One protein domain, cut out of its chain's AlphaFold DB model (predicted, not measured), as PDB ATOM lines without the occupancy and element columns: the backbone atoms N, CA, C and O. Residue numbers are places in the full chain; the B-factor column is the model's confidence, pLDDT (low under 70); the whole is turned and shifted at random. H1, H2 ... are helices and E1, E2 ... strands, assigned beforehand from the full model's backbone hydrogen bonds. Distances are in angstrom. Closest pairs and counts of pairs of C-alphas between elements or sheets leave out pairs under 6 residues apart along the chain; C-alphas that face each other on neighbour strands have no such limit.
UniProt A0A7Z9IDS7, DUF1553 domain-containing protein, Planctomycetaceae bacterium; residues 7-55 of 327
ATOM      1  N   HIS A   7     295.811 247.756 383.052       90.69
ATOM      2  CA  HIS A   7     296.589 247.679 384.282       90.69
ATOM      3  C   HIS A   7     296.064 248.701 385.290       90.69
ATOM      4  O   HIS A   7     295.785 249.850 384.928       90.69
ATOM      5  N   ILE A   8     295.979 248.298 386.558       91.06
ATOM      6  CA  ILE A   8     295.728 249.224 387.665       91.06
ATOM      7  C   ILE A   8     296.833 250.282 387.671       91.06
ATOM      8  O   ILE A   8     298.013 249.954 387.575       91.06
ATOM      9  N   ARG A   9     296.461 251.557 387.800       92.75
ATOM     10  CA  ARG A   9     297.419 252.646 388.027       92.75
ATOM     11  C   ARG A   9     297.634 252.778 389.526       92.75
ATOM     12  O   ARG A   9     296.757 253.289 390.228       92.75
ATOM     13  N   ILE A  10     298.755 252.271 390.033       91.94
ATOM     14  CA  ILE A  10     299.053 252.326 391.468       91.94
ATOM     15  C   ILE A  10     299.142 253.802 391.865       91.94
ATOM     16  O   ILE A  10     299.868 254.572 391.244       91.94
ATOM     17  N   ARG A  11     298.339 254.209 392.860       90.00
ATOM     18  CA  ARG A  11     298.204 255.612 393.307       90.00
ATOM     19  C   ARG A  11     297.767 256.595 392.205       90.00
ATOM     20  O   ARG A  11     297.955 257.796 392.348       90.00
ATOM     21  N   GLY A  12     297.174 256.102 391.115       89.19
ATOM     22  CA  GLY A  12     296.744 256.930 389.984       89.19
ATOM     23  C   GLY A  12     297.868 257.347 389.027       89.19
ATOM     24  O   GLY A  12     297.604 258.089 388.085       89.19
ATOM     25  N   GLU A  13     299.099 256.862 389.211       89.75
ATOM     26  CA  GLU A  13     300.237 257.240 388.367       89.75
ATOM     27  C   GLU A  13     300.195 256.533 386.991       89.75
ATOM     28  O   GLU A  13     300.220 255.299 386.920       89.75
ATOM     29  N   PRO A  14     300.204 257.273 385.861       87.50
ATOM     30  CA  PRO A  14     300.122 256.689 384.517       87.50
ATOM     31  C   PRO A  14     301.327 255.851 384.083       87.50
ATOM     32  O   PRO A  14     301.266 255.230 383.029       87.50
ATOM     33  N   ASN A  15     302.417 255.820 384.841       91.62
ATOM     34  CA  ASN A  15     303.579 254.983 384.519       91.62
ATOM     35  C   ASN A  15     303.763 253.833 385.519       91.62
ATOM     36  O   ASN A  15     304.496 252.892 385.238       91.62
ATOM     37  N   ASN A  16     303.058 253.869 386.653       94.50
ATOM     38  CA  ASN A  16     303.165 252.878 387.715       94.50
ATOM     39  C   ASN A  16     302.090 251.795 387.537       94.50
ATOM     40  O   ASN A  16     300.954 251.912 388.011       94.50
ATOM     41  N   LEU A  17     302.435 250.773 386.751       93.69
ATOM     42  CA  LEU A  17     301.526 249.695 386.370       93.69
ATOM     43  C   LEU A  17     301.466 248.610 387.450       93.69
ATOM     44  O   LEU A  17     302.461 247.954 387.738       93.69
ATOM     45  N   GLY A  18     300.276 248.397 388.007       93.38
ATOM     46  CA  GLY A  18     299.939 247.238 388.829       93.38
ATOM     47  C   GLY A  18     299.397 246.075 387.997       93.38
ATOM     48  O   GLY A  18     299.604 246.007 386.789       93.38
ATOM     49  N   ALA A  19     298.666 245.162 388.641       94.62
ATOM     50  CA  ALA A  19     298.082 243.996 387.978       94.62
ATOM     51  C   ALA A  19     297.130 244.379 386.830       94.62
ATOM     52  O   ALA A  19     296.423 245.392 386.889       94.62
ATOM     53  N   LYS A  20     297.100 243.542 385.786       92.38
ATOM     54  CA  LYS A  20     296.135 243.645 384.688       92.38
ATOM     55  C   LYS A  20     294.775 243.143 385.168       92.38
ATOM     56  O   LYS A  20     294.681 242.028 385.674       92.38
ATOM     57  N   VAL A  21     293.739 243.957 385.010       88.75
ATOM     58  CA  VAL A  21     292.379 243.642 385.458       88.75
ATOM     59  C   VAL A  21     291.494 243.427 384.237       88.75
ATOM     60  O   VAL A  21     291.504 244.278 383.336       88.75
ATOM     61  N   PRO A  22     290.736 242.314 384.184       84.62
ATOM     62  CA  PRO A  22     289.807 242.079 383.098       84.62
ATOM     63  C   PRO A  22     288.735 243.161 383.069       84.62
ATOM     64  O   PRO A  22     288.321 243.683 384.108       84.62
ATOM     65  N   ARG A  23     288.251 243.493 381.875       80.88
ATOM     66  CA  ARG A  23     287.097 244.392 381.765       80.88
ATOM     67  C   ARG A  23     285.888 243.777 382.467       80.88
ATOM     68  O   ARG A  23     285.489 242.655 382.164       80.88
ATOM     69  N   GLY A  24     285.312 244.540 383.386       77.31
ATOM     70  CA  GLY A  24     284.102 244.184 384.118       77.31
ATOM     71  C   GLY A  24     282.936 245.098 383.763       77.31
ATOM     72  O   GLY A  24     283.108 246.139 383.125       77.31
ATOM     73  N   PHE A  25     281.749 244.705 384.208       79.31
ATOM     74  CA  PHE A  25     280.544 245.526 384.167       79.31
ATOM     75  C   PHE A  25     280.040 245.760 385.598       79.31
ATOM     76  O   PHE A  25     280.481 245.077 386.517       79.31
ATOM     77  N   LEU A  26     279.154 246.735 385.817       76.44
ATOM     78  CA  LEU A  26     278.603 247.004 387.150       76.44
ATOM     79  C   LEU A  26     277.791 245.798 387.652       76.44
ATOM     80  O   LEU A  26     276.809 245.414 387.025       76.44
ATOM     81  N   GLU A  27     278.194 245.219 388.788       71.00
ATOM     82  CA  GLU A  27     277.554 244.018 389.362       71.00
ATOM     83  C   GLU A  27     276.634 244.333 390.555       71.00
ATOM     84  O   GLU A  27     275.684 243.604 390.822       71.00
ATOM     85  N   VAL A  28     276.894 245.435 391.266       68.00
ATOM     86  CA  VAL A  28     276.215 245.778 392.533       68.00
ATOM     87  C   VAL A  28     274.819 246.376 392.310       68.00
ATOM     88  O   VAL A  28     273.966 246.319 393.191       68.00
ATOM     89  N   ILE A  29     274.566 246.934 391.127       66.69
ATOM     90  CA  ILE A  29     273.283 247.538 390.765       66.69
ATOM     91  C   ILE A  29     272.608 246.579 389.782       66.69
ATOM     92  O   ILE A  29     272.854 246.638 388.583       66.69
ATOM     93  N   SER A  30     271.790 245.658 390.284       64.56
ATOM     94  CA  SER A  30     270.935 244.815 389.443       64.56
ATOM     95  C   SER A  30     269.480 245.220 389.652       64.56
ATOM     96  O   SER A  30     269.036 245.433 390.779       64.56
ATOM     97  N   PHE A  31     268.747 245.401 388.556       73.44
ATOM     98  CA  PHE A  31     267.323 245.729 388.580       73.44
ATOM     99  C   PHE A  31     266.544 244.664 387.814       73.44
ATOM    100  O   PHE A  31     267.093 243.934 386.987       73.44
ATOM    101  N   THR A  32     265.249 244.550 388.095       65.69
ATOM    102  CA  THR A  32     264.406 243.496 387.529       65.69
ATOM    103  C   THR A  32     264.443 243.520 385.997       65.69
ATOM    104  O   THR A  32     264.068 244.505 385.356       65.69
ATOM    105  N   GLY A  33     264.910 242.419 385.402       62.97
ATOM    106  CA  GLY A  33     265.038 242.266 383.950       62.97
ATOM    107  C   GLY A  33     266.384 242.694 383.352       62.97
ATOM    108  O   GLY A  33     266.568 242.525 382.147       62.97
ATOM    109  N   SER A  34     267.349 243.182 384.143       69.75
ATOM    110  CA  SER A  34     268.695 243.460 383.628       69.75
ATOM    111  C   SER A  34     269.416 242.152 383.283       69.75
ATOM    112  O   SER A  34     269.769 241.378 384.176       69.75
ATOM    113  N   LYS A  35     269.656 241.888 381.992       68.25
ATOM    114  CA  LYS A  35     270.548 240.799 381.564       68.25
ATOM    115  C   LYS A  35     271.988 241.142 381.944       68.25
ATOM    116  O   LYS A  35     272.374 242.309 381.913       68.25
ATOM    117  N   LYS A  36     272.798 240.125 382.256       73.12
ATOM    118  CA  LYS A  36     274.243 240.313 382.433       73.12
ATOM    119  C   LYS A  36     274.810 240.869 381.130       73.12
ATOM    120  O   LYS A  36     274.767 240.201 380.097       73.12
ATOM    121  N   VAL A  37     275.294 242.103 381.183       76.19
ATOM    122  CA  VAL A  37     275.850 242.779 380.018       76.19
ATOM    123  C   VAL A  37     277.166 242.100 379.651       76.19
ATOM    124  O   VAL A  37     278.094 242.050 380.457       76.19
ATOM    125  N   SER A  38     277.233 241.546 378.442       78.38
ATOM    126  CA  SER A  38     278.462 240.991 377.881       78.38
ATOM    127  C   SER A  38     279.085 242.019 376.945       78.38
ATOM    128  O   SER A  38     278.405 242.542 376.065       78.38
ATOM    129  N   VAL A  39     280.366 242.323 377.148       81.56
ATOM    130  CA  VAL A  39     281.129 243.235 376.291       81.56
ATOM    131  C   VAL A  39     282.146 242.408 375.518       81.56
ATOM    132  O   VAL A  39     283.043 241.808 376.115       81.56
ATOM    133  N   SER A  40     282.017 242.367 374.191       81.19
ATOM    134  CA  SER A  40     282.928 241.593 373.347       81.19
ATOM    135  C   SER A  40     284.354 242.164 373.357       81.19
ATOM    136  O   SER A  40     284.595 243.329 373.693       81.19
ATOM    137  N   ALA A  41     285.339 241.348 372.964       80.81
ATOM    138  CA  ALA A  41     286.745 241.760 372.867       80.81
ATOM    139  C   ALA A  41     286.971 242.935 371.892       80.81
ATOM    140  O   ALA A  41     287.910 243.708 372.069       80.81
ATOM    141  N   THR A  42     286.096 243.084 370.896       83.81
ATOM    142  CA  THR A  42     286.199 244.068 369.810       83.81
ATOM    143  C   THR A  42     285.428 245.362 370.067       83.81
ATOM    144  O   THR A  42     285.533 246.298 369.281       83.81
ATOM    145  N   GLU A  43     284.667 245.448 371.158       85.06
ATOM    146  CA  GLU A  43     283.858 246.621 371.497       85.06
ATOM    147  C   GLU A  43     284.409 247.356 372.716       85.06
ATOM    148  O   GLU A  43     285.089 246.776 373.558       85.06
ATOM    149  N   SER A  44     284.086 248.644 372.852       86.00
ATOM    150  CA  SER A  44     284.491 249.442 374.019       86.00
ATOM    151  C   SER A  44     283.671 249.154 375.278       86.00
ATOM    152  O   SER A  44     284.168 249.397 376.374       86.00
ATOM    153  N   GLY A  45     282.436 248.658 375.138       86.56
ATOM    154  CA  GLY A  45     281.474 248.526 376.238       86.56
ATOM    155  C   GLY A  45     280.643 249.786 376.507       86.56
ATOM    156  O   GLY A  45     279.732 249.750 377.330       86.56
ATOM    157  N   ARG A  46     280.933 250.913 375.832       87.88
ATOM    158  CA  ARG A  46     280.233 252.192 376.063       87.88
ATOM    159  C   ARG A  46     278.773 252.161 375.633       87.88
ATOM    160  O   ARG A  46     277.938 252.707 376.344       87.88
ATOM    161  N   LEU A  47     278.481 251.535 374.492       88.81
ATOM    162  CA  LEU A  47     277.110 251.384 374.008       88.81
ATOM    163  C   LEU A  47     276.298 250.543 374.995       88.81
ATOM    164  O   LEU A  47     275.242 250.972 375.438       88.81
ATOM    165  N   GLN A  48     276.854 249.413 375.425       87.75
ATOM    166  CA  GLN A  48     276.204 248.524 376.379       87.75
ATOM    167  C   GLN A  48     275.982 249.193 377.743       87.75
ATOM    168  O   GLN A  48     274.951 248.987 378.382       87.75
ATOM    169  N   LEU A  49     276.925 250.030 378.193       87.31
ATOM    170  CA  LEU A  49     276.732 250.856 379.383       87.31
ATOM    171  C   LEU A  49     275.602 251.873 379.182       87.31
ATOM    172  O   LEU A  49     274.766 252.022 380.068       87.31
ATOM    173  N   ALA A  50     275.551 252.550 378.033       89.81
ATOM    174  CA  ALA A  50     274.495 253.510 377.726       89.81
ATOM    175  C   ALA A  50     273.113 252.842 377.698       89.81
ATOM    176  O   ALA A  50     272.186 253.345 378.332       89.81
ATOM    177  N   GLU A  51     272.982 251.689 377.042       88.69
ATOM    178  CA  GLU A  51     271.753 250.885 377.005       88.69
ATOM    179  C   GLU A  51     271.341 250.406 378.400       88.69
ATOM    180  O   GLU A  51     270.163 250.448 378.747       88.69
ATOM    181  N   TRP A  52     272.302 250.002 379.238       88.00
ATOM    182  CA  TRP A  52     272.025 249.589 380.613       88.00
ATOM    183  C   TRP A  52     271.546 250.754 381.490       88.00
ATOM    184  O   TRP A  52     270.546 250.615 382.193       88.00
ATOM    185  N   VAL A  53     272.212 251.917 381.427       88.69
ATOM    186  CA  VAL A  53     271.814 253.118 382.187       88.69
ATOM    187  C   VAL A  53     270.456 253.638 381.708       88.69
ATOM    188  O   VAL A  53     269.649 254.076 382.522       88.69
ATOM    189  N   SER A  54     270.183 253.592 380.405       89.44
ATOM    190  CA  SER A  54     268.923 254.068 379.808       89.44
ATOM    191  C   SER A  54     267.832 252.998 379.724       89.44
ATOM    192  O   SER A  54     266.791 253.223 379.105       89.44
ATOM    193  N   HIS A  55     268.030 251.837 380.352       90.06
ATOM    194  CA  HIS A  55     267.036 250.775 380.320       90.06
ATOM    195  C   HIS A  55     265.729 251.245 380.999       90.06
ATOM    196  O   HIS A  55     265.796 251.801 382.097       90.06
TER     197      HIS A  55
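AT A GLANCE: This is residues 7 to 55 of the 327 residues of the protein "DUF1553 domain-containing protein" of Planctomycetaceae bacterium (UniProt A0A7Z9IDS7). This is a piece with little regular structure: a small two-stranded hairpin, E1 and E2, at one end, and a short helix, H1, well away from it, joined by a long loop, residues 22 to 45, that folds back on itself near Gly 33. The printed part has 49 residues with two named strands and one named helix, in the order E1, E2, H1. The class is mixed, helices and strands, with only 16 residues in named elements. The whole is loose, with a radius of gyration of the C-alphas of 13.9 A, and elongated, spanning 40 by 24 by 15 A.

HOW THE PARTS SIT: Strands E1, residues 7 to 9, and E2, residues 17 to 21, form an antiparallel hairpin at 133 degrees. N 18 and O 8 are within hydrogen-bond range at 2.8 A. E1 and H1, residues 46 to 53, are apart. In H1 every O i to N i+4 pair is within hydrogen-bond range.

IN THESE COORDINATES: E1 begins at C-alpha 7 (296.589, 247.679, 384.282). E2 measures 11.0 A. H1 measures 10.5 A and ends at C-alpha 53 (271.814, 253.118, 382.187).

THE WHOLE: The C-alphas farthest apart, of Asn 15 and Thr 32, are 40.9 A apart. The printed part has no cut. The link E2 to H1 is long, 24 residues. Residues 28 to 30 and 32 to 35 have pLDDT under 70.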